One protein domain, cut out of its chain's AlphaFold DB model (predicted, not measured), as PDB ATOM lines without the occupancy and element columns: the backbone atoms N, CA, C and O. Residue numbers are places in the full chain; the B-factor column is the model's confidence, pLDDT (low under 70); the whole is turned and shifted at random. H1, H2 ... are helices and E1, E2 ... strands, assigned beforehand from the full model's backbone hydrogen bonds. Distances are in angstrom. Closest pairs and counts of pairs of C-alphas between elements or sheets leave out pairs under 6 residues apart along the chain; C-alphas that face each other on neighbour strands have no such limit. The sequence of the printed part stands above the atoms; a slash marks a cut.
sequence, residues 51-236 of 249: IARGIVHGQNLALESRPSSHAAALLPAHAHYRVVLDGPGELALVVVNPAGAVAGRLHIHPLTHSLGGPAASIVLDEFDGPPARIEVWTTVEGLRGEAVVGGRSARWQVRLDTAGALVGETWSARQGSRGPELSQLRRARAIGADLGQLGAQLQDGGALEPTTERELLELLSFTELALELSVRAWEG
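AT A GLANCE: This is residues 51 to 236 of the 249 residues of an uncharacterized protein of Enhygromyxa salina (UniProt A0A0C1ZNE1). Picture one broad, twisted sheet of ten strands, curling round a hairpin of two long helices, H2 and H3, that covers one face; no named helix covers the other face. The small helix H1 sits off the sheet and packs on H2. The printed part has 186 residues, with three named helices and ten named strands in the order E1 E2 H1 E3 E4 E5 E6 E7 E8 E9 E10 H2 H3; the sheet's order is E1 to E10 in sequence, antiparallel throughout. The class is mixed, helices and strands. The whole is compact, with a radius of gyration of the C-alphas of 16.3 A and spans of 44 by 37 by 27 A.

IN THESE COORDINATES: Find C-alpha 51 at (271.457, 237.319, 233.361), where E1, residues 51 to 57, begins. E2 follows at residues 60 to 66, then H1 at 69 to 72 and E3 at 80 to 85. Read on through E4, residues 91 to 96, E5, 102 to 110 and 23.4 A long, E6, 120 to 124, and E7, 132 to 139 and 22.8 A long. Then come E8, 142 to 149 and 23.6 A long, E9, 152 to 160 and 27.0 A long, and E10, 166 to 171. H2, residues 180 to 204, begins with C-alpha 180 at (251.948, 246.624, 253.509) and is 36.4 A long. H3, residues 210 to 235, is 37.7 A long and ends with C-alpha 235 at (247.563, 255.188, 245.683).

HOW THE PARTS SIT: Start at the edge strand E1, which forms a hairpin with E2; look there for N 55 and O 62, 2.8 A apart. From E3 to E10 the strands form a meander, each the antiparallel neighbour of the one before. Between E5 and E6 look for N 107 and O 123, 3.3 A apart; at the other edge, between E9 and E10, N 157 and O 170 are 2.8 A apart. H2 and H3 are on the same face of the sheet, making two layers, a sheet with helices on one face. They touch as a helical hairpin, closest at the C-alphas of Arg 189 and Leu 227, 5.2 A apart, at a shallow tilt of 21 degrees, opposite ways. H1 touches H2, with residues 187 to 194 of H2 alone; the closest C-alphas are those of Ala 71 and Ala 190, 5.1 A apart. H1 and H3 are apart. In H2 and H3 every O i to N i+4 pair is within hydrogen-bond range; H1 is too short for one.

THE WHOLE: The C-alphas farthest apart are those of Ala 99 and Thr 162, at 49.4 A. The printed part has no cut, and no link is long. Mean pLDDT of the printed part is 82.5; look for values under 70 at residues 57, 59, 87 to 89, 110 to 118, 126 to 127 and 173 to 177.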
ATOM      1  N   ILE A  51     271.496 238.766 233.587       87.81
ATOM      2  CA  ILE A  51     271.457 237.319 233.361       87.81
ATOM      3  C   ILE A  51     272.780 236.719 233.854       87.81
ATOM      4  O   ILE A  51     273.845 236.962 233.293       87.81
ATOM      5  N   ALA A  52     272.712 235.935 234.928       83.88
ATOM      6  CA  ALA A  52     273.853 235.206 235.471       83.88
ATOM      7  C   ALA A  52     274.056 233.878 234.736       83.88
ATOM      8  O   ALA A  52     275.190 233.440 234.533       83.88
ATOM      9  N   ARG A  53     272.955 233.231 234.340       85.44
ATOM     10  CA  ARG A  53     272.978 231.954 233.629       85.44
ATOM     11  C   ARG A  53     271.726 231.791 232.779       85.44
ATOM     12  O   ARG A  53     270.626 232.020 233.262       85.44
ATOM     13  N   GLY A  54     271.893 231.335 231.541       79.56
ATOM     14  CA  GLY A  54     270.797 230.883 230.686       79.56
ATOM     15  C   GLY A  54     270.908 229.394 230.392       79.56
ATOM     16  O   GLY A  54     272.006 228.859 230.237       79.56
ATOM     17  N   ILE A  55     269.765 228.721 230.355       78.56
ATOM     18  CA  ILE A  55     269.631 227.305 230.044       78.56
ATOM     19  C   ILE A  55     268.502 227.172 229.019       78.56
ATOM     20  O   ILE A  55     267.331 227.334 229.356       78.56
ATOM     21  N   VAL A  56     268.861 226.852 227.777       76.50
ATOM     22  CA  VAL A  56     267.917 226.621 226.674       76.50
ATOM     23  C   VAL A  56     267.731 225.113 226.496       76.50
ATOM     24  O   VAL A  56     268.714 224.397 226.304       76.50
ATOM     25  N   HIS A  57     266.490 224.623 226.541       69.44
ATOM     26  CA  HIS A  57     266.147 223.231 226.227       69.44
ATOM     27  C   HIS A  57     264.922 223.177 225.308       69.44
ATOM     28  O   HIS A  57     263.779 223.217 225.764       69.44
ATOM     29  N   GLY A  58     265.157 223.044 224.001       71.69
ATOM     30  CA  GLY A  58     264.079 223.061 223.013       71.69
ATOM     31  C   GLY A  58     263.375 224.418 222.999       71.69
ATOM     32  O   GLY A  58     264.029 225.431 222.781       71.69
ATOM     33  N   GLN A  59     262.062 224.428 223.246       65.56
ATOM     34  CA  GLN A  59     261.247 225.650 223.332       65.56
ATOM     35  C   GLN A  59     261.243 226.289 224.728       65.56
ATOM     36  O   GLN A  59     260.729 227.392 224.891       65.56
ATOM     37  N   ASN A  60     261.828 225.621 225.725       72.38
ATOM     38  CA  ASN A  60     261.818 226.093 227.102       72.38
ATOM     39  C   ASN A  60     263.122 226.822 227.418       72.38
ATOM     40  O   ASN A  60     264.223 226.311 227.175       72.38
ATOM     41  N   LEU A  61     262.993 228.007 228.010       80.81
ATOM     42  CA  LEU A  61     264.118 228.825 228.446       80.81
ATOM     43  C   LEU A  61     264.050 229.011 229.957       80.81
ATOM     44  O   LEU A  61     263.072 229.533 230.480       80.81
ATOM     45  N   ALA A  62     265.110 228.613 230.656       86.25
ATOM     46  CA  ALA A  62     265.297 228.919 232.064       86.25
ATOM     47  C   ALA A  62     266.471 229.886 232.241       86.25
ATOM     48  O   ALA A  62     267.553 229.675 231.697       86.25
ATOM     49  N   LEU A  63     266.271 230.940 233.025       89.56
ATOM     50  CA  LEU A  63     267.256 231.984 233.280       89.56
ATOM     51  C   LEU A  63     267.418 232.169 234.777       89.56
ATOM     52  O   LEU A  63     266.434 232.246 235.503       89.56
ATOM     53  N   GLU A  64     268.657 232.297 235.222       91.50
ATOM     54  CA  GLU A  64     268.986 232.826 236.537       91.50
ATOM     55  C   GLU A  64     269.514 234.241 236.351       91.50
ATOM     56  O   GLU A  64     270.428 234.472 235.552       91.50
ATOM     57  N   SER A  65     268.948 235.197 237.078       92.25
ATOM     58  CA  SER A  65     269.354 236.595 236.981       92.25
ATOM     59  C   SER A  65     269.423 237.278 238.337       92.25
ATOM     60  O   SER A  65     268.764 236.896 239.305       92.25
ATOM     61  N   ARG A  66     270.281 238.291 238.419       93.94
ATOM     62  CA  ARG A  66     270.365 239.178 239.576       93.94
ATOM     63  C   ARG A  66     269.370 240.327 239.394       93.94
ATOM     64  O   ARG A  66     269.333 240.870 238.289       93.94
ATOM     65  N   PRO A  67     268.607 240.704 240.434       92.81
ATOM     66  CA  PRO A  67     267.735 241.871 240.404       92.81
ATOM     67  C   PRO A  67     268.503 243.153 240.096       92.81
ATOM     68  O   PRO A  67     269.691 243.252 240.416       92.81
ATOM     69  N   SER A  68     267.811 244.153 239.551       94.25
ATOM     70  CA  SER A  68     268.346 245.517 239.525       94.25
ATOM     71  C   SER A  68     268.540 246.046 240.948       94.25
ATOM     72  O   SER A  68     267.929 245.560 241.903       94.25
ATOM     73  N   SER A  69     269.342 247.100 241.108       91.69
ATOM     74  CA  SER A  69     269.511 247.771 242.408       91.69
ATOM     75  C   SER A  69     268.180 248.253 243.000       91.69
ATOM     76  O   SER A  69     267.974 248.186 244.214       91.69
ATOM     77  N   HIS A  70     267.246 248.683 242.145       92.38
ATOM     78  CA  HIS A  70     265.919 249.121 242.561       92.38
ATOM     79  C   HIS A  70     265.085 247.971 243.132       92.38
ATOM     80  O   HIS A  70     264.535 248.101 244.228       92.38
ATOM     81  N   ALA A  71     265.005 246.843 242.424       91.62
ATOM     82  CA  ALA A  71     264.256 245.689 242.902       91.62
ATOM     83  C   ALA A  71     264.948 245.010 244.092       91.62
ATOM     84  O   ALA A  71     264.282 244.649 245.060       91.62
ATOM     85  N   ALA A  72     266.282 244.920 244.084       91.44
ATOM     86  CA  ALA A  72     267.074 244.371 245.185       91.44
ATOM     87  C   ALA A  72     266.799 245.086 246.517       91.44
ATOM     88  O   ALA A  72     266.717 244.431 247.552       91.44
ATOM     89  N   ALA A  73     266.583 246.406 246.498       91.56
ATOM     90  CA  ALA A  73     266.238 247.181 247.693       91.56
ATOM     91  C   ALA A  73     264.867 246.818 248.301       91.56
ATOM     92  O   ALA A  73     264.587 247.174 249.446       91.56
ATOM     93  N   LEU A  74     264.000 246.138 247.545       90.31
ATOM     94  CA  LEU A  74     262.657 245.729 247.968       90.31
ATOM     95  C   LEU A  74     262.554 244.228 248.264       90.31
ATOM     96  O   LEU A  74     261.516 243.780 248.760       90.31
ATOM     97  N   LEU A  75     263.595 243.460 247.954       88.31
ATOM     98  CA  LEU A  75     263.646 242.007 248.068       88.31
ATOM     99  C   LEU A  75     264.523 241.565 249.247       88.31
ATOM    100  O   LEU A  75     265.303 242.362 249.775       88.31
ATOM    101  N   PRO A  76     264.427 240.292 249.671       86.81
ATOM    102  CA  PRO A  76     265.381 239.728 250.614       86.81
ATOM    103  C   PRO A  76     266.826 239.916 250.134       86.81
ATOM    104  O   PRO A  76     267.117 239.835 248.939       86.81
ATOM    105  N   ALA A  77     267.743 240.141 251.077       87.81
ATOM    106  CA  ALA A  77     269.152 240.346 250.761       87.81
ATOM    107  C   ALA A  77     269.711 239.175 249.935       87.81
ATOM    108  O   ALA A  77     269.492 238.010 250.267       87.81
ATOM    109  N   HIS A  78     270.444 239.502 248.867       88.00
ATOM    110  CA  HIS A  78     271.026 238.536 247.926       88.00
ATOM    111  C   HIS A  78     270.005 237.621 247.227       88.00
ATOM    112  O   HIS A  78     270.359 236.525 246.787       88.00
ATOM    113  N   ALA A  79     268.746 238.053 247.113       91.19
ATOM    114  CA  ALA A  79     267.781 237.370 246.269       91.19
ATOM    115  C   ALA A  79     268.244 237.344 244.804       91.19
ATOM    116  O   ALA A  79     268.879 238.278 244.311       91.19
ATOM    117  N   HIS A  80     267.893 236.270 244.107       93.50
ATOM    118  CA  HIS A  80     268.040 236.144 242.664       93.50
ATOM    119  C   HIS A  80     266.727 235.677 242.046       93.50
ATOM    120  O   HIS A  80     265.863 235.120 242.726       93.50
ATOM    121  N   TYR A  81     266.566 235.921 240.756       93.31
ATOM    122  CA  TYR A  81     265.437 235.417 240.001       93.31
ATOM    123  C   TYR A  81     265.807 234.113 239.328       93.31
ATOM    124  O   TYR A  81     266.917 233.952 238.820       93.31
ATOM    125  N   ARG A  82     264.828 233.219 239.267       91.75
ATOM    126  CA  ARG A  82     264.794 232.145 238.292       91.75
ATOM    127  C   ARG A  82     263.542 232.318 237.447       91.75
ATOM    128  O   ARG A  82     262.433 232.224 237.964       91.75
ATOM    129  N   VAL A  83     263.735 232.600 236.169       89.56
ATOM    130  CA  VAL A  83     262.670 232.789 235.185       89.56
ATOM    131  C   VAL A  83     262.596 231.541 234.328       89.56
ATOM    132  O   VAL A  83     263.628 231.033 233.897       89.56
ATOM    133  N   VAL A  84     261.397 231.033 234.104       88.69
ATOM    134  CA  VAL A  84     261.116 229.911 233.219       88.69
ATOM    135  C   VAL A  84     260.059 230.367 232.226       88.69
ATOM    136  O   VAL A  84     258.996 230.838 232.623       88.69
ATOM    137  N   LEU A  85     260.379 230.235 230.945       83.25
ATOM    138  CA  LEU A  85     259.438 230.347 229.841       83.25
ATOM    139  C   LEU A  85     259.022 228.922 229.470       83.25
ATOM    140  O   LEU A  85     259.873 228.141 229.030       83.25
ATOM    141  N   ASP A  86     257.757 228.579 229.706       74.06
ATOM    142  CA  ASP A  86     257.210 227.224 229.521       74.06
ATOM    143  C   ASP A  86     256.194 227.197 228.367       74.06
ATOM    144  O   ASP A  86     255.024 226.864 228.532       74.06
ATOM    145  N   GLY A  87     256.646 227.612 227.179       66.75
ATOM    146  CA  GLY A  87     255.832 227.685 225.962       66.75
ATOM    147  C   GLY A  87     255.407 229.107 225.565       66.75
ATOM    148  O   GLY A  87     255.871 230.086 226.154       66.75
ATOM    149  N   PRO A  88     254.565 229.248 224.518       63.81
ATOM    150  CA  PRO A  88     254.183 230.544 223.962       63.81
ATOM    151  C   PRO A  88     253.399 231.371 224.985       63.81
ATOM    152  O   PRO A  88     252.216 231.150 225.242       63.81
ATOM    153  N   GLY A  89     254.122 232.317 225.581       65.19
ATOM    154  CA  GLY A  89     253.623 233.330 226.494       65.19
ATOM    155  C   GLY A  89     253.425 232.888 227.950       65.19
ATOM    156  O   GLY A  89     253.064 233.719 228.773       65.19
ATOM    157  N   GLU A  90     253.696 231.645 228.340       78.06
ATOM    158  CA  GLU A  90     253.722 231.319 229.771       78.06
ATOM    159  C   GLU A  90     255.065 231.717 230.390       78.06
ATOM    160  O   GLU A  90     256.124 231.235 229.980       78.06
ATOM    161  N   LEU A  91     255.016 232.591 231.397       85.31
ATOM    162  CA  LEU A  91     256.185 233.024 232.151       85.31
ATOM    163  C   LEU A  91     255.970 232.772 233.639       85.31
ATOM    164  O   LEU A  91     255.077 233.340 234.267       85.31
ATOM    165  N   ALA A  92     256.862 231.980 234.224       86.69
ATOM    166  CA  ALA A  92     256.978 231.829 235.663       86.69
ATOM    167  C   ALA A  92     258.301 232.435 236.134       86.69
ATOM    168  O   ALA A  92     259.379 232.038 235.697       86.69
ATOM    169  N   LEU A  93     258.238 233.379 237.064       89.06
ATOM    170  CA  LEU A  93     259.391 233.870 237.805       89.06
ATOM    171  C   LEU A  93     259.269 233.408 239.250       89.06
ATOM    172  O   LEU A  93     258.231 233.558 239.890       89.06
ATOM    173  N   VAL A  94     260.363 232.897 239.798       89.50
ATOM    174  CA  VAL A  94     260.509 232.698 241.237       89.50
ATOM    175  C   VAL A  94     261.646 233.561 241.755       89.50
ATOM    176  O   VAL A  94     262.723 233.632 241.161       89.50
ATOM    177  N   VAL A  95     261.401 234.228 242.875       88.44
ATOM    178  CA  VAL A  95     262.438 234.907 243.644       88.44
ATOM    179  C   VAL A  95     263.001 233.894 244.623       88.44
ATOM    180  O   VAL A  95     262.262 233.307 245.412       88.44
ATOM    181  N   VAL A  96     264.304 233.671 244.569       88.38
ATOM    182  CA  VAL A  96     265.003 232.684 245.386       88.38
ATOM    183  C   VAL A  96     265.950 233.420 246.321       88.38
ATOM    184  O   VAL A  96     266.733 234.270 245.899       88.38
ATOM    185  N   ASN A  97     265.865 233.116 247.612       86.94
ATOM    186  CA  ASN A  97     266.745 233.696 248.621       86.94
ATOM    187  C   ASN A  97     268.128 232.999 248.614       86.94
ATOM    188  O   ASN A  97     268.285 231.937 248.006       86.94
ATOM    189  N   PRO A  98     269.152 233.537 249.302       82.25
ATOM    190  CA  PRO A  98     270.474 232.903 249.344       82.25
ATOM    191  C   PRO A  98     270.505 231.516 250.015       82.25
ATOM    192  O   PRO A  98     271.460 230.774 249.809       82.25
ATOM    193  N   ALA A  99     269.474 231.135 250.779       87.00
ATOM    194  CA  ALA A  99     269.329 229.785 251.330       87.00
ATOM    195  C   ALA A  99     268.726 228.780 250.322       87.00
ATOM    196  O   ALA A  99     268.548 227.610 250.656       87.00
ATOM    197  N   GLY A 100     268.398 229.220 249.101       83.75
ATOM    198  CA  GLY A 100     267.782 228.396 248.061       83.75
ATOM    199  C   GLY A 100     266.271 228.204 248.220       83.75
ATOM    200  O   GLY A 100     265.672 227.440 247.465       83.75
ATOM    201  N   ALA A 101     265.637 228.886 249.179       85.12
ATOM    202  CA  ALA A 101     264.192 228.840 249.354       85.12
ATOM    203  C   ALA A 101     263.495 229.857 248.441       85.12
ATOM    204  O   ALA A 101     264.004 230.953 248.189       85.12
ATOM    205  N   VAL A 102     262.302 229.493 247.972       84.69
ATOM    206  CA  VAL A 102     261.446 230.393 247.197       84.69
ATOM    207  C   VAL A 102     260.882 231.452 248.139       84.69
ATOM    208  O   VAL A 102     260.134 231.131 249.056       84.69
ATOM    209  N   ALA A 103     261.268 232.702 247.906       76.62
ATOM    210  CA  ALA A 103     260.816 233.879 248.638       76.62
ATOM    211  C   ALA A 103     259.640 234.587 247.960       76.62
ATOM    212  O   ALA A 103     259.117 235.547 248.507       76.62
ATOM    213  N   GLY A 104     259.250 234.152 246.763       79.00
ATOM    214  CA  GLY A 104     258.040 234.610 246.102       79.00
ATOM    215  C   GLY A 104     257.941 234.080 244.683       79.00
ATOM    216  O   GLY A 104     258.923 233.595 244.111       79.00
ATOM    217  N   ARG A 105     256.738 234.149 244.125       84.31
ATOM    218  CA  ARG A 105     256.444 233.687 242.770       84.31
ATOM    219  C   ARG A 105     255.652 234.741 242.030       84.31
ATOM    220  O   ARG A 105     254.847 235.439 242.638       84.31
ATOM    221  N   LEU A 106     255.912 234.842 240.740       83.38
ATOM    222  CA  LEU A 106     255.161 235.636 239.793       83.38
ATOM    223  C   LEU A 106     254.828 234.724 238.619       83.38
ATOM    224  O   LEU A 106     255.724 234.204 237.959       83.38
ATOM    225  N   HIS A 107     253.541 234.529 238.378       84.62
ATOM    226  CA  HIS A 107     253.045 233.750 237.248       84.62
ATOM    227  C   HIS A 107     252.329 234.682 236.283       84.62
ATOM    228  O   HIS A 107     251.463 235.434 236.724       84.62
ATOM    229  N   ILE A 108     252.696 234.632 235.003       82.12
ATOM    230  CA  ILE A 108     252.032 235.339 233.911       82.12
ATOM    231  C   ILE A 108     251.576 234.292 232.907       82.12
ATOM    232  O   ILE A 108     252.392 233.563 232.344       82.12
ATOM    233  N   HIS A 109     250.273 234.247 232.666       76.62
ATOM    234  CA  HIS A 109     249.695 233.405 231.627       76.62
ATOM    235  C   HIS A 109     249.001 234.298 230.590       76.62
ATOM    236  O   HIS A 109     248.211 235.166 230.992       76.62
ATOM    237  N   PRO A 110     249.247 234.108 229.278       66.81
ATOM    238  CA  PRO A 110     248.477 234.751 228.229       66.81
ATOM    239  C   PRO A 110     247.157 234.019 228.116       66.81
ATOM    240  O   PRO A 110     247.097 232.791 228.119       66.81
ATOM    241  N   LEU A 111     246.080 234.770 227.959       59.47
ATOM    242  CA  LEU A 111     244.765 234.173 227.794       59.47
ATOM    243  C   LEU A 111     244.449 234.099 226.303       59.47
ATOM    244  O   LEU A 111     243.525 234.728 225.788       59.47
ATOM    245  N   THR A 112     245.237 233.294 225.589       54.41
ATOM    246  CA  THR A 112     244.803 232.727 224.315       54.41
ATOM    247  C   THR A 112     243.599 231.840 224.631       54.41
ATOM    248  O   THR A 112     243.731 230.744 225.160       54.41
ATOM    249  N   HIS A 113     242.405 232.364 224.331       46.78
ATOM    250  CA  HIS A 113     241.079 231.754 224.513       46.78
ATOM    251  C   HIS A 113     240.421 231.942 225.895       46.78
ATOM    252  O   HIS A 113     240.330 231.011 226.688       46.78
ATOM    253  N   SER A 114     239.785 233.094 226.145       42.41
ATOM    254  CA  SER A 114     238.615 233.088 227.036       42.41
ATOM    255  C   SER A 114     237.524 234.061 226.580       42.41
ATOM    256  O   SER A 114     237.689 235.277 226.551       42.41
ATOM    257  N   LEU A 115     236.367 233.510 226.211       50.88
ATOM    258  CA  LEU A 115     235.112 234.259 226.213       50.88
ATOM    259  C   LEU A 115     234.695 234.403 227.686       50.88
ATOM    260  O   LEU A 115     234.027 233.523 228.222       50.88
ATOM    261  N   GLY A 116     235.136 235.480 228.349       57.53
ATOM    262  CA  GLY A 116     234.621 235.899 229.662       57.53
ATOM    263  C   GLY A 116     235.609 235.951 230.838       57.53
ATOM    264  O   GLY A 116     235.168 236.239 231.949       57.53
ATOM    265  N   GLY A 117     236.906 235.693 230.638       62.59
ATOM    266  CA  GLY A 117     237.951 235.806 231.670       62.59
ATOM    267  C   GLY A 117     238.913 236.982 231.436       62.59
ATOM    268  O   GLY A 117     238.737 237.724 230.467       62.59
ATOM    269  N   PRO A 118     239.911 237.191 232.321       67.81
ATOM    270  CA  PRO A 118     240.985 238.155 232.074       67.81
ATOM    271  C   PRO A 118     241.724 237.875 230.750       67.81
ATOM    272  O   PRO A 118     241.598 236.812 230.152       67.81
ATOM    273  N   ALA A 119     242.473 238.859 230.267       74.56
ATOM    274  CA  ALA A 119     243.459 238.773 229.192       74.56
ATOM    275  C   ALA A 119     244.869 238.422 229.714       74.56
ATOM    276  O   ALA A 119     245.625 237.742 229.023       74.56
ATOM    277  N   ALA A 120     245.191 238.814 230.953       78.88
ATOM    278  CA  ALA A 120     246.335 238.293 231.699       78.88
ATOM    279  C   ALA A 120     246.024 238.195 233.198       78.88
ATOM    280  O   ALA A 120     245.242 238.983 233.742       78.88
ATOM    281  N   SER A 121     246.669 237.245 233.871       83.38
ATOM    282  CA  SER A 121     246.655 237.128 235.329       83.38
ATOM    283  C   SER A 121     248.083 237.115 235.851       83.38
ATOM    284  O   SER A 121     248.925 236.398 235.318       83.38
ATOM    285  N   ILE A 122     248.329 237.925 236.878       86.25
ATOM    286  CA  ILE A 122     249.597 238.035 237.589       86.25
ATOM    287  C   ILE A 122     249.328 237.625 239.030       86.25
ATOM    288  O   ILE A 122     248.655 238.339 239.780       86.25
ATOM    289  N   VAL A 123     249.841 236.463 239.423       85.62
ATOM    290  CA  VAL A 123     249.718 235.965 240.798       85.62
ATOM    291  C   VAL A 123     251.035 236.165 241.517       85.62
ATOM    292  O   VAL A 123     252.078 235.736 241.033       85.62
ATOM    293  N   LEU A 124     250.962 236.822 242.668       80.19
ATOM    294  CA  LEU A 124     252.072 237.087 243.564       80.19
ATOM    295  C   LEU A 124     251.813 236.321 244.858       80.19
ATOM    296  O   LEU A 124     250.990 236.734 245.685       80.19
ATOM    297  N   ASP A 125     252.512 235.200 245.005       78.00
ATOM    298  CA  ASP A 125     252.453 234.385 246.218       78.00
ATOM    299  C   ASP A 125     253.002 235.157 247.432       78.00
ATOM    300  O   ASP A 125     253.582 236.237 247.304       78.00
ATOM    301  N   GLU A 126     252.802 234.607 248.630       69.56
ATOM    302  CA  GLU A 126     253.279 235.198 249.881       69.56
ATOM    303  C   GLU A 126     254.810 235.375 249.839       69.56
ATOM    304  O   GLU A 126     255.565 234.406 249.758       69.56
ATOM    305  N   PHE A 127     255.251 236.639 249.825       69.31
ATOM    306  CA  PHE A 127     256.641 237.022 250.083       69.31
ATOM    307  C   PHE A 127     256.793 237.208 251.607       69.31
ATOM    308  O   PHE A 127     256.515 236.301 252.380       69.31
ATOM    309  N   ASP A 128     257.109 238.431 252.046       72.38
ATOM    310  CA  ASP A 128     257.024 238.904 253.438       72.38
ATOM    311  C   ASP A 128     255.790 239.808 253.646       72.38
ATOM    312  O   ASP A 128     255.825 240.806 254.369       72.38
ATOM    313  N   GLY A 129     254.720 239.551 252.897       76.81
ATOM    314  CA  GLY A 129     253.550 240.417 252.820       76.81
ATOM    315  C   GLY A 129     252.335 239.668 252.289       76.81
ATOM    316  O   GLY A 129     252.469 238.536 251.830       76.81
ATOM    317  N   PRO A 130     251.144 240.288 252.346       86.06
ATOM    318  CA  PRO A 130     249.916 239.620 251.946       86.06
ATOM    319  C   PRO A 130     249.982 239.173 250.477       86.06
ATOM    320  O   PRO A 130     250.553 239.896 249.653       86.06
ATOM    321  N   PRO A 131     249.353 238.037 250.125       87.00
ATOM    322  CA  PRO A 131     249.271 237.598 248.740       87.00
ATOM    323  C   PRO A 131     248.570 238.660 247.893       87.00
ATOM    324  O   PRO A 131     247.653 239.355 248.361       87.00
ATOM    325  N   ALA A 132     249.014 238.775 246.647       88.06
ATOM    326  CA  ALA A 132     248.488 239.733 245.696       88.06
ATOM    327  C   ALA A 132     248.125 239.043 244.378       88.06
ATOM    328  O   ALA A 132     248.843 238.183 243.881       88.06
ATOM    329  N   ARG A 133     246.997 239.435 243.797       90.88
ATOM    330  CA  ARG A 133     246.553 238.976 242.484       90.88
ATOM    331  C   ARG A 133     246.165 240.179 241.655       90.88
ATOM    332  O   ARG A 133     245.431 241.033 242.138       90.88
ATOM    333  N   ILE A 134     246.664 240.253 240.433       90.75
ATOM    334  CA  ILE A 134     246.329 241.312 239.491       90.75
ATOM    335  C   ILE A 134     245.764 240.645 238.252       90.75
ATOM    336  O   ILE A 134     246.418 239.832 237.610       90.75
ATOM    337  N   GLU A 135     244.525 240.975 237.944       90.25
ATOM    338  CA  GLU A 135     243.831 240.501 236.757       90.25
ATOM    339  C   GLU A 135     243.613 241.681 235.828       90.25
ATOM    340  O   GLU A 135     243.307 242.790 236.272       90.25
ATOM    341  N   VAL A 136     243.797 241.445 234.536       87.81
ATOM    342  CA  VAL A 136     243.653 242.472 233.511       87.81
ATOM    343  C   VAL A 136     242.825 241.921 232.384       87.81
ATOM    344  O   VAL A 136     243.088 240.818 231.933       87.81
ATOM    345  N   TRP A 137     241.872 242.698 231.896       87.38
ATOM    346  CA  TRP A 137     240.996 242.410 230.775       87.38
ATOM    347  C   TRP A 137     241.265 243.404 229.651       87.38
ATOM    348  O   TRP A 137     241.393 244.610 229.883       87.38
ATOM    349  N   THR A 138     241.290 242.905 228.421       81.69
ATOM    350  CA  THR A 138     241.133 243.749 227.239       81.69
ATOM    351  C   THR A 138     239.649 244.033 227.035       81.69
ATOM    352  O   THR A 138     238.783 243.183 227.237       81.69
ATOM    353  N   THR A 139     239.341 245.266 226.669       81.00
ATOM    354  CA  THR A 139     237.994 245.728 226.332       81.00
ATOM    355  C   THR A 139     238.022 246.304 224.922       81.00
ATOM    356  O   THR A 139     239.095 246.562 224.378       81.00
ATOM    357  N   VAL A 140     236.852 246.545 224.330       81.12
ATOM    358  CA  VAL A 140     236.763 247.153 222.991       81.12
ATOM    359  C   VAL A 140     237.452 248.522 222.936       81.12
ATOM    360  O   VAL A 140     238.025 248.874 221.910       81.12
ATOM    361  N   GLU A 141     237.426 249.280 224.033       81.69
ATOM    362  CA  GLU A 141     237.919 250.661 224.075       81.69
ATOM    363  C   GLU A 141     239.264 250.816 224.812       81.69
ATOM    364  O   GLU A 141     239.779 251.923 224.933       81.69
ATOM    365  N   GLY A 142     239.854 249.744 225.341       85.88
ATOM    366  CA  GLY A 142     241.078 249.845 226.144       85.88
ATOM    367  C   GLY A 142     241.261 248.687 227.114       85.88
ATOM    368  O   GLY A 142     240.934 247.548 226.789       85.88
ATOM    369  N   LEU A 143     241.766 248.963 228.317       87.25
ATOM    370  CA  LEU A 143     242.100 247.946 229.317       87.25
ATOM    371  C   LEU A 143     241.368 248.189 230.629       87.25
ATOM    372  O   LEU A 143     241.164 249.324 231.049       87.25
ATOM    373  N   ARG A 144     241.034 247.109 231.321       90.12
ATOM    374  CA  ARG A 144     240.524 247.125 232.690       90.12
ATOM    375  C   ARG A 144     241.384 246.203 233.530       90.12
ATOM    376  O   ARG A 144     241.824 245.181 233.031       90.12
ATOM    377  N   GLY A 145     241.557 246.495 234.807       90.94
ATOM    378  CA  GLY A 145     242.171 245.560 235.730       90.94
ATOM    379  C   GLY A 145     241.657 245.679 237.150       90.94
ATOM    380  O   GLY A 145     240.937 246.610 237.516       90.94
ATOM    381  N   GLU A 146     242.011 244.684 237.945       92.12
ATOM    382  CA  GLU A 146     241.712 244.588 239.361       92.12
ATOM    383  C   GLU A 146     242.928 244.006 240.068       92.12
ATOM    384  O   GLU A 146     243.366 242.896 239.780       92.12
ATOM    385  N   ALA A 147     243.469 244.774 241.004       91.75
ATOM    386  CA  ALA A 147     244.430 244.296 241.973       91.75
ATOM    387  C   ALA A 147     243.676 243.881 243.236       91.75
ATOM    388  O   ALA A 147     242.864 244.650 243.747       91.75
ATOM    389  N   VAL A 148     243.965 242.698 243.764       91.75
ATOM    390  CA  VAL A 148     243.488 242.199 245.054       91.75
ATOM    391  C   VAL A 148     244.704 241.923 245.922       91.75
ATOM    392  O   VAL A 148     245.552 241.127 245.539       91.75
ATOM    393  N   VAL A 149     244.805 242.565 247.083       90.06
ATOM    394  CA  VAL A 149     245.937 242.411 248.008       90.06
ATOM    395  C   VAL A 149     245.407 242.346 249.429       90.06
ATOM    396  O   VAL A 149     244.671 243.236 249.856       90.06
ATOM    397  N   GLY A 150     245.746 241.282 250.162       85.19
ATOM    398  CA  GLY A 150     245.344 241.140 251.570       85.19
ATOM    399  C   GLY A 150     243.830 241.252 251.808       85.19
ATOM    400  O   GLY A 150     243.404 241.802 252.819       85.19
ATOM    401  N   GLY A 151     243.011 240.797 250.852       83.50
ATOM    402  CA  GLY A 151     241.543 240.847 250.923       83.50
ATOM    403  C   GLY A 151     240.901 242.177 250.511       83.50
ATOM    404  O   GLY A 151     239.679 242.295 250.527       83.50
ATOM    405  N   ARG A 152     241.691 243.179 250.119       86.81
ATOM    406  CA  ARG A 152     241.201 244.452 249.573       86.81
ATOM    407  C   ARG A 152     241.367 244.451 248.066       86.81
ATOM    408  O   ARG A 152     242.289 243.807 247.577       86.81
ATOM    409  N   SER A 153     240.529 245.192 247.345       89.12
ATOM    410  CA  SER A 153     240.699 245.357 245.903       89.12
ATOM    411  C   SER A 153     240.766 246.814 245.459       89.12
ATOM    412  O   SER A 153     240.178 247.709 246.073       89.12
ATOM    413  N   ALA A 154     241.518 247.038 244.384       88.75
ATOM    414  CA  ALA A 154     241.551 248.275 243.627       88.75
ATOM    415  C   ALA A 154     241.386 247.940 242.147       88.75
ATOM    416  O   ALA A 154     242.192 247.227 241.553       88.75
ATOM    417  N   ARG A 155     240.329 248.473 241.555       90.56
ATOM    418  CA  ARG A 155     240.002 248.352 240.143       90.56
ATOM    419  C   ARG A 155     240.496 249.572 239.395       90.56
ATOM    420  O   ARG A 155     240.513 250.673 239.946       90.56
ATOM    421  N   TRP A 156     240.847 249.374 238.142       90.12
ATOM    422  CA  TRP A 156     241.250 250.418 237.223       90.12
ATOM    423  C   TRP A 156     240.720 250.135 235.829       90.12
ATOM    424  O   TRP A 156     240.494 248.989 235.453       90.12
ATOM    425  N   GLN A 157     240.546 251.187 235.051       89.94
ATOM    426  CA  GLN A 157     240.220 251.112 233.645       89.94
ATOM    427  C   GLN A 157     240.874 252.285 232.925       89.94
ATOM    428  O   GLN A 157     240.903 253.410 233.422       89.94
ATOM    429  N   VAL A 158     241.415 251.997 231.752       87.44
ATOM    430  CA  VAL A 158     242.030 252.953 230.842       87.44
ATOM    431  C   VAL A 158     241.387 252.814 229.473       87.44
ATOM    432  O   VAL A 158     241.120 251.705 229.011       87.44
ATOM    433  N   ARG A 159     241.148 253.946 228.820       87.88
ATOM    434  CA  ARG A 159     240.644 254.010 227.453       87.88
ATOM    435  C   ARG A 159     241.758 254.458 226.529       87.88
ATOM    436  O   ARG A 159     242.434 255.450 226.814       87.88
ATOM    437  N   LEU A 160     241.920 253.738 225.431       83.81
ATOM    438  CA  LEU A 160     242.886 254.031 224.387       83.81
ATOM    439  C   LEU A 160     242.140 254.517 223.141       83.81
ATOM    440  O   LEU A 160     241.015 254.093 222.880       83.81
ATOM    441  N   ASP A 161     242.738 255.427 222.384       83.62
ATOM    442  CA  ASP A 161     242.232 255.776 221.059       83.62
ATOM    443  C   ASP A 161     242.671 254.752 219.999       83.62
ATOM    444  O   ASP A 161     243.355 253.765 220.277       83.62
ATOM    445  N   THR A 162     242.288 254.990 218.743       81.69
ATOM    446  CA  THR A 162     242.634 254.117 217.612       81.69
ATOM    447  C   THR A 162     244.131 254.073 217.296       81.69
ATOM    448  O   THR A 162     244.564 253.183 216.569       81.69
ATOM    449  N   ALA A 163     244.915 255.033 217.795       80.25
ATOM    450  CA  ALA A 163     246.371 255.048 217.690       80.25
ATOM    451  C   ALA A 163     247.048 254.396 218.913       80.25
ATOM    452  O   ALA A 163     248.275 254.329 218.966       80.25
ATOM    453  N   GLY A 164     246.266 253.907 219.883       72.38
ATOM    454  CA  GLY A 164     246.757 253.324 221.128       72.38
ATOM    455  C   GLY A 164     247.142 254.360 222.186       72.38
ATOM    456  O   GLY A 164     247.712 253.990 223.211       72.38
ATOM    457  N   ALA A 165     246.848 255.647 221.973       81.19
ATOM    458  CA  ALA A 165     247.151 256.688 222.945       81.19
ATOM    459  C   ALA A 165     246.119 256.700 224.079       81.19
ATOM    460  O   ALA A 165     244.923 256.501 223.865       81.19
ATOM    461  N   LEU A 166     246.584 256.958 225.301       81.75
ATOM    462  CA  LEU A 166     245.733 257.025 226.485       81.75
ATOM    463  C   LEU A 166     244.842 258.279 226.444       81.75
ATOM    464  O   LEU A 166     245.342 259.402 226.476       81.75
ATOM    465  N   VAL A 167     243.519 258.086 226.420       86.88
ATOM    466  CA  VAL A 167     242.512 259.164 226.310       86.88
ATOM    467  C   VAL A 167     241.491 259.183 227.450       86.88
ATOM    468  O   VAL A 167     240.563 259.992 227.443       86.88
ATOM    469  N   GLY A 168     241.624 258.293 228.430       85.19
ATOM    470  CA  GLY A 168     240.799 258.298 229.634       85.19
ATOM    471  C   GLY A 168     241.283 257.288 230.660       85.19
ATOM    472  O   GLY A 168     241.833 256.249 230.300       85.19
ATOM    473  N   GLU A 169     241.067 257.586 231.936       85.00
ATOM    474  CA  GLU A 169     241.417 256.693 233.037       85.00
ATOM    475  C   GLU A 169     240.423 256.802 234.197       85.00
ATOM    476  O   GLU A 169     239.826 257.852 234.441       85.00
ATOM    477  N   THR A 170     240.220 255.704 234.914       83.44
ATOM    478  CA  THR A 170     239.401 255.658 236.126       83.44
ATOM    479  C   THR A 170     239.843 254.526 237.025       83.44
ATOM    480  O   THR A 170     240.304 253.488 236.559       83.44
ATOM    481  N   TRP A 171     239.698 254.699 238.332       84.19
ATOM    482  CA  TRP A 171     240.068 253.674 239.297       84.19
ATOM    483  C   TRP A 171     239.236 253.781 240.568       84.19
ATOM    484  O   TRP A 171     238.850 254.874 240.989       84.19
ATOM    485  N   SER A 172     238.997 252.645 241.228       74.56
ATOM    486  CA  SER A 172     238.200 252.546 242.453       74.56
ATOM    487  C   SER A 172     238.990 253.026 243.678       74.56
ATOM    488  O   SER A 172     239.311 252.256 244.581       74.56
ATOM    489  N   ALA A 173     239.340 254.305 243.743       61.28
ATOM    490  CA  ALA A 173     240.026 254.847 244.911       61.28
ATOM    491  C   ALA A 173     239.016 255.424 245.911       61.28
ATOM    492  O   ALA A 173     238.600 256.577 245.779       61.28
ATOM    493  N   ARG A 174     238.681 254.663 246.965       54.41
ATOM    494  CA  ARG A 174     238.035 255.236 248.162       54.41
ATOM    495  C   ARG A 174     239.022 255.843 249.168       54.41
ATOM    496  O   ARG A 174     238.581 256.672 249.948       54.41
ATOM    497  N   GLN A 175     240.325 255.528 249.124       53.62
ATOM    498  CA  GLN A 175     241.416 256.238 249.829       53.62
ATOM    499  C   GLN A 175     242.780 255.602 249.494       53.62
ATOM    500  O   GLN A 175     242.876 254.380 249.412       53.62
ATOM    501  N   GLY A 176     243.831 256.417 249.339       58.91
ATOM    502  CA  GLY A 176     245.199 255.939 249.115       58.91
ATOM    503  C   GLY A 176     245.763 255.264 250.367       58.91
ATOM    504  O   GLY A 176     245.940 255.911 251.398       58.91
ATOM    505  N   SER A 177     246.035 253.962 250.300       63.44
ATOM    506  CA  SER A 177     246.579 253.206 251.433       63.44
ATOM    507  C   SER A 177     248.100 253.132 251.340       63.44
ATOM    508  O   SER A 177     248.627 252.665 250.339       63.44
ATOM    509  N   ARG A 178     248.817 253.580 252.379       70.44
ATOM    510  CA  ARG A 178     250.293 253.523 252.476       70.44
ATOM    511  C   ARG A 178     250.799 252.280 253.232       70.44
ATOM    512  O   ARG A 178     251.863 252.323 253.838       70.44
ATOM    513  N   GLY A 179     249.990 251.223 253.257       83.19
ATOM    514  CA  GLY A 179     250.204 250.021 254.061       83.19
ATOM    515  C   GLY A 179     251.077 248.946 253.396       83.19
ATOM    516  O   GLY A 179     251.605 249.165 252.300       83.19
ATOM    517  N   PRO A 180     251.211 247.772 254.042       85.19
ATOM    518  CA  PRO A 180     251.948 246.624 253.509       85.19
ATOM    519  C   PRO A 180     251.455 246.179 252.124       85.19
ATOM    520  O   PRO A 180     252.253 245.716 251.315       85.19
ATOM    521  N   GLU A 181     250.178 246.392 251.802       87.94
ATOM    522  CA  GLU A 181     249.611 246.086 250.489       87.94
ATOM    523  C   GLU A 181     250.233 246.936 249.372       87.94
ATOM    524  O   GLU A 181     250.573 246.425 248.307       87.94
ATOM    525  N   LEU A 182     250.443 248.235 249.620       88.00
ATOM    526  CA  LEU A 182     251.085 249.113 248.641       88.00
ATOM    527  C   LEU A 182     252.567 248.765 248.475       88.00
ATOM    528  O   LEU A 182     253.082 248.793 247.359       88.00
ATOM    529  N   SER A 183     253.255 248.428 249.569       88.75
ATOM    530  CA  SER A 183     254.636 247.941 249.504       88.75
ATOM    531  C   SER A 183     254.738 246.677 248.649       88.75
ATOM    532  O   SER A 183     255.647 246.579 247.827       88.75
ATOM    533  N   GLN A 184     253.769 245.765 248.770       88.00
ATOM    534  CA  GLN A 184     253.709 244.549 247.962       88.00
ATOM    535  C   GLN A 184     253.502 244.853 246.470       88.00
ATOM    536  O   GLN A 184     254.219 244.312 245.630       88.00
ATOM    537  N   LEU A 185     252.601 245.778 246.123       89.88
ATOM    538  CA  LEU A 185     252.404 246.196 244.727       89.88
ATOM    539  C   LEU A 185     253.625 246.916 244.146       89.88
ATOM    540  O   LEU A 185     253.970 246.712 242.986       89.88
ATOM    541  N   ARG A 186     254.312 247.741 244.944       91.38
ATOM    542  CA  ARG A 186     255.549 248.413 244.517       91.38
ATOM    543  C   ARG A 186     256.683 247.422 244.277       91.38
ATOM    544  O   ARG A 186     257.386 247.555 243.282       91.38
ATOM    545  N   ARG A 187     256.828 246.421 245.150       90.25
ATOM    546  CA  ARG A 187     257.763 245.307 244.959       90.25
ATOM    547  C   ARG A 187     257.452 244.560 243.665       90.25
ATOM    548  O   ARG A 187     258.346 244.378 242.850       90.25
ATOM    549  N   ALA A 188     256.191 244.196 243.447       89.56
ATOM    550  CA  ALA A 188     255.772 243.524 242.223       89.56
ATOM    551  C   ALA A 188     256.062 244.355 240.968       89.56
ATOM    552  O   ALA A 188     256.602 243.827 240.003       89.56
ATOM    553  N   ARG A 189     255.782 245.663 241.002       92.25
ATOM    554  CA  ARG A 189     256.120 246.586 239.909       92.25
ATOM    555  C   ARG A 189     257.622 246.621 239.625       92.25
ATOM    556  O   ARG A 189     258.001 246.607 238.462       92.25
ATOM    557  N   ALA A 190     258.468 246.642 240.655       92.12
ATOM    558  CA  ALA A 190     259.919 246.602 240.471       92.12
ATOM    559  C   ALA A 190     260.387 245.282 239.831       92.12
ATOM    560  O   ALA A 190     261.206 245.311 238.920       92.12
ATOM    561  N   ILE A 191     259.818 244.141 240.243       90.69
ATOM    562  CA  ILE A 191     260.082 242.835 239.611       90.69
ATOM    563  C   ILE A 191     259.605 242.829 238.149       90.69
ATOM    564  O   ILE A 191     260.305 242.325 237.279       90.69
ATOM    565  N   GLY A 192     258.431 243.399 237.863       90.19
ATOM    566  CA  GLY A 192     257.904 243.518 236.501       90.19
ATOM    567  C   GLY A 192     258.794 244.361 235.585       90.19
ATOM    568  O   GLY A 192     259.043 243.967 234.451       90.19
ATOM    569  N   ALA A 193     259.333 245.472 236.094       91.44
ATOM    570  CA  ALA A 193     260.293 246.297 235.359       91.44
ATOM    571  C   ALA A 193     261.597 245.531 235.067       91.44
ATOM    572  O   ALA A 193     262.099 245.571 233.943       91.44
ATOM    573  N   ASP A 194     262.114 244.776 236.045       93.12
ATOM    574  CA  ASP A 194     263.261 243.889 235.824       93.12
ATOM    575  C   ASP A 194     262.950 242.834 234.749       93.12
ATOM    576  O   ASP A 194     263.763 242.597 233.858       93.12
ATOM    577  N   LEU A 195     261.765 242.217 234.786       89.81
ATOM    578  CA  LEU A 195     261.336 241.248 233.775       89.81
ATOM    579  C   LEU A 195     261.289 241.849 232.365       89.81
ATOM    580  O   LEU A 195     261.770 241.210 231.431       89.81
ATOM    581  N   GLY A 196     260.773 243.071 232.207       88.88
ATOM    582  CA  GLY A 196     260.790 243.788 230.928       88.88
ATOM    583  C   GLY A 196     262.213 244.005 230.404       88.88
ATOM    584  O   GLY A 196     262.504 243.725 229.240       88.88
ATOM    585  N   GLN A 197     263.137 244.407 231.283       91.50
ATOM    586  CA  GLN A 197     264.550 244.584 230.929       91.50
ATOM    587  C   GLN A 197     265.250 243.260 230.592       91.50
ATOM    588  O   GLN A 197     266.065 243.221 229.673       91.50
ATOM    589  N   LEU A 198     264.928 242.171 231.297       89.12
ATOM    590  CA  LEU A 198     265.419 240.832 230.957       89.12
ATOM    591  C   LEU A 198     264.893 240.387 229.589       89.12
ATOM    592  O   LEU A 198     265.666 239.856 228.800       89.12
ATOM    593  N   GLY A 199     263.619 240.646 229.284       86.12
ATOM    594  CA  GLY A 199     263.035 240.379 227.967       86.12
ATOM    595  C   GLY A 199     263.791 241.077 226.836       86.12
ATOM    596  O   GLY A 199     264.165 240.427 225.863       86.12
ATOM    597  N   ALA A 200     264.103 242.365 227.006       86.31
ATOM    598  CA  ALA A 200     264.906 243.122 226.043       86.31
ATOM    599  C   ALA A 200     266.325 242.542 225.872       86.31
ATOM    600  O   ALA A 200     266.795 242.379 224.750       86.31
ATOM    601  N   GLN A 201     266.989 242.141 226.965       87.44
ATOM    602  CA  GLN A 201     268.310 241.498 226.889       87.44
ATOM    603  C   GLN A 201     268.280 240.157 226.138       87.44
ATOM    604  O   GLN A 201     269.236 239.816 225.443       87.44
ATOM    605  N   LEU A 202     267.203 239.379 226.277       82.38
ATOM    606  CA  LEU A 202     267.037 238.113 225.554       82.38
ATOM    607  C   LEU A 202     266.821 238.320 224.057       82.38
ATOM    608  O   LEU A 202     267.347 237.542 223.260       82.38
ATOM    609  N   GLN A 203     266.073 239.366 223.702       81.88
ATOM    610  CA  GLN A 203     265.893 239.816 222.326       81.88
ATOM    611  C   GLN A 203     267.242 240.208 221.707       81.88
ATOM    612  O   GLN A 203     267.623 239.661 220.674       81.88
ATOM    613  N   ASP A 204     268.015 241.067 222.377       82.75
ATOM    614  CA  ASP A 204     269.333 241.495 221.887       82.75
ATOM    615  C   ASP A 204     270.310 240.317 221.729       82.75
ATOM    616  O   ASP A 204     271.176 240.317 220.852       82.75
ATOM    617  N   GLY A 205     270.167 239.291 222.573       78.56
ATOM    618  CA  GLY A 205     270.970 238.072 222.528       78.56
ATOM    619  C   GLY A 205     270.564 237.061 221.451       78.56
ATOM    620  O   GLY A 205     271.279 236.074 221.276       78.56
ATOM    621  N   GLY A 206     269.438 237.260 220.753       76.75
ATOM    622  CA  GLY A 206     268.924 236.321 219.747       76.75
ATOM    623  C   GLY A 206     268.611 234.930 220.309       76.75
ATOM    624  O   GLY A 206     268.776 233.927 219.616       76.75
ATOM    625  N   ALA A 207     268.226 234.850 221.587       73.31
ATOM    626  CA  ALA A 207     268.043 233.585 222.303       73.31
ATOM    627  C   ALA A 207     266.675 232.917 222.056       73.31
ATOM    628  O   ALA A 207     266.455 231.795 222.516       73.31
ATOM    629  N   LEU A 208     265.755 233.610 221.377       74.62
ATOM    630  CA  LEU A 208     264.368 233.198 221.165       74.62
ATOM    631  C   LEU A 208     264.020 233.195 219.673       74.62
ATOM    632  O   LEU A 208     264.579 233.951 218.884       74.62
ATOM    633  N   GLU A 209     263.063 232.348 219.295       77.44
ATOM    634  CA  GLU A 209     262.448 232.398 217.968       77.44
ATOM    635  C   GLU A 209     261.678 233.724 217.790       77.44
ATOM    636  O   GLU A 209     260.998 234.144 218.731       77.44
ATOM    637  N   PRO A 210     261.684 234.364 216.602       76.81
ATOM    638  CA  PRO A 210     261.110 235.705 216.413       76.81
ATOM    639  C   PRO A 210     259.629 235.841 216.792       76.81
ATOM    640  O   PRO A 210     259.176 236.899 217.228       76.81
ATOM    641  N   THR A 211     258.842 234.778 216.606       75.19
ATOM    642  CA  THR A 211     257.422 234.760 216.985       75.19
ATOM    643  C   THR A 211     257.255 234.724 218.501       75.19
ATOM    644  O   THR A 211     256.508 235.528 219.053       75.19
ATOM    645  N   THR A 212     258.000 233.850 219.177       76.00
ATOM    646  CA  THR A 212     258.016 233.723 220.639       76.00
ATOM    647  C   THR A 212     258.566 234.979 221.307       76.00
ATOM    648  O   THR A 212     258.043 235.417 222.326       76.00
ATOM    649  N   GLU A 213     259.590 235.590 220.715       77.81
ATOM    650  CA  GLU A 213     260.166 236.858 221.157       77.81
ATOM    651  C   GLU A 213     259.119 237.976 221.146       77.81
ATOM    652  O   GLU A 213     258.913 238.650 222.153       77.81
ATOM    653  N   ARG A 214     258.405 238.139 220.027       80.06
ATOM    654  CA  ARG A 214     257.357 239.153 219.904       80.06
ATOM    655  C   ARG A 214     256.236 238.948 220.924       80.06
ATOM    656  O   ARG A 214     255.850 239.902 221.595       80.06
ATOM    657  N   GLU A 215     255.719 237.726 221.039       78.69
ATOM    658  CA  GLU A 215     254.647 237.392 221.987       78.69
ATOM    659  C   GLU A 215     255.078 237.646 223.439       78.69
ATOM    660  O   GLU A 215     254.321 238.220 224.225       78.69
ATOM    661  N   LEU A 216     256.318 237.288 223.785       79.44
ATOM    662  CA  LEU A 216     256.894 237.550 225.100       79.44
ATOM    663  C   LEU A 216     256.996 239.052 225.385       79.44
ATOM    664  O   LEU A 216     256.619 239.492 226.468       79.44
ATOM    665  N   LEU A 217     257.489 239.852 224.438       83.25
ATOM    666  CA  LEU A 217     257.630 241.300 224.622       83.25
ATOM    667  C   LEU A 217     256.276 241.997 224.779       83.25
ATOM    668  O   LEU A 217     256.138 242.883 225.626       83.25
ATOM    669  N   GLU A 218     255.273 241.584 224.002       81.56
ATOM    670  CA  GLU A 218     253.900 242.078 224.139       81.56
ATOM    671  C   GLU A 218     253.347 241.750 225.538       81.56
ATOM    672  O   GLU A 218     252.825 242.635 226.221       81.56
ATOM    673  N   LEU A 219     253.547 240.517 226.018       82.25
ATOM    674  CA  LEU A 219     253.127 240.089 227.353       82.25
ATOM    675  C   LEU A 219     253.845 240.841 228.484       82.25
ATOM    676  O   LEU A 219     253.213 241.246 229.465       82.25
ATOM    677  N   LEU A 220     255.159 241.031 228.368       86.50
ATOM    678  CA  LEU A 220     255.965 241.745 229.360       86.50
ATOM    679  C   LEU A 220     255.573 243.223 229.431       86.50
ATOM    680  O   LEU A 220     255.352 243.740 230.525       86.50
ATOM    681  N   SER A 221     255.389 243.870 228.277       84.75
ATOM    682  CA  SER A 221     254.921 245.261 228.198       84.75
ATOM    683  C   SER A 221     253.535 245.416 228.826       84.75
ATOM    684  O   SER A 221     253.272 246.350 229.586       84.75
ATOM    685  N   PHE A 222     252.644 244.461 228.553       82.75
ATOM    686  CA  PHE A 222     251.309 244.426 229.140       82.75
ATOM    687  C   PHE A 222     251.348 244.258 230.663       82.75
ATOM    688  O   PHE A 222     250.617 244.931 231.392       82.75
ATOM    689  N   THR A 223     252.232 243.390 231.150       86.00
ATOM    690  CA  THR A 223     252.442 243.126 232.578       86.00
ATOM    691  C   THR A 223     252.978 244.356 233.305       86.00
ATOM    692  O   THR A 223     252.482 244.705 234.377       86.00
ATOM    693  N   GLU A 224     253.962 245.047 232.728       88.94
ATOM    694  CA  GLU A 224     254.517 246.272 233.303       88.94
ATOM    695  C   GLU A 224     253.442 247.358 233.438       88.94
ATOM    696  O   GLU A 224     253.263 247.932 234.520       88.94
ATOM    697  N   LEU A 225     252.654 247.566 232.378       86.56
ATOM    698  CA  LEU A 225     251.530 248.497 232.390       86.56
ATOM    699  C   LEU A 225     250.494 248.117 233.459       86.56
ATOM    700  O   LEU A 225     250.053 248.968 234.231       86.56
ATOM    701  N   ALA A 226     250.132 246.837 233.551       88.88
ATOM    702  CA  ALA A 226     249.183 246.333 234.540       88.88
ATOM    703  C   ALA A 226     249.622 246.605 235.984       88.88
ATOM    704  O   ALA A 226     248.823 247.038 236.822       88.88
ATOM    705  N   LEU A 227     250.898 246.357 236.281       90.75
ATOM    706  CA  LEU A 227     251.491 246.593 237.595       90.75
ATOM    707  C   LEU A 227     251.532 248.087 237.924       90.75
ATOM    708  O   LEU A 227     251.211 248.483 239.048       90.75
ATOM    709  N   GLU A 228     251.873 248.931 236.950       90.12
ATOM    710  CA  GLU A 228     251.836 250.381 237.116       90.12
ATOM    711  C   GLU A 228     250.427 250.897 237.416       90.12
ATOM    712  O   GLU A 228     250.232 251.619 238.401       90.12
ATOM    713  N   LEU A 229     249.441 250.522 236.599       89.00
ATOM    714  CA  LEU A 229     248.055 250.958 236.772       89.00
ATOM    715  C   LEU A 229     247.488 250.471 238.109       89.00
ATOM    716  O   LEU A 229     246.811 251.228 238.802       89.00
ATOM    717  N   SER A 230     247.861 249.264 238.537       89.94
ATOM    718  CA  SER A 230     247.492 248.720 239.848       89.94
ATOM    719  C   SER A 230     248.063 249.543 241.007       89.94
ATOM    720  O   SER A 230     247.329 249.882 241.936       89.94
ATOM    721  N   VAL A 231     249.343 249.930 240.949       90.12
ATOM    722  CA  VAL A 231     249.964 250.812 241.954       90.12
ATOM    723  C   VAL A 231     249.277 252.180 241.975       90.12
ATOM    724  O   VAL A 231     248.909 252.670 243.047       90.12
ATOM    725  N   ARG A 232     249.048 252.784 240.803       86.81
ATOM    726  CA  ARG A 232     248.385 254.094 240.682       86.81
ATOM    727  C   ARG A 232     246.965 254.070 241.240       86.81
ATOM    728  O   ARG A 232     246.606 254.973 242.000       86.81
ATOM    729  N   ALA A 233     246.197 253.032 240.916       86.00
ATOM    730  CA  ALA A 233     244.847 252.819 241.427       86.00
ATOM    731  C   ALA A 233     244.837 252.707 242.956       86.00
ATOM    732  O   ALA A 233     244.015 253.345 243.617       86.00
ATOM    733  N   TRP A 234     245.794 251.966 243.522       87.12
ATOM    734  CA  TRP A 234     245.927 251.788 244.969       87.12
ATOM    735  C   TRP A 234     246.284 253.081 245.708       87.12
ATOM    736  O   TRP A 234     245.811 253.338 246.817       87.12
ATOM    737  N   GLU A 235     247.134 253.911 245.106       84.31
ATOM    738  CA  GLU A 235     247.563 255.188 245.683       84.31
ATOM    739  C   GLU A 235     246.563 256.322 245.430       84.31
ATOM    740  O   GLU A 235     246.599 257.341 246.121       84.31
ATOM    741  N   GLY A 236     245.687 256.170 244.436       76.31
ATOM    742  CA  GLY A 236     244.789 257.218 243.962       76.31
ATOM    743  C   GLY A 236     245.500 258.370 243.233       76.31
ATOM    744  O   GLY A 236     244.951 259.476 243.203       76.31
TER     745      GLY A 236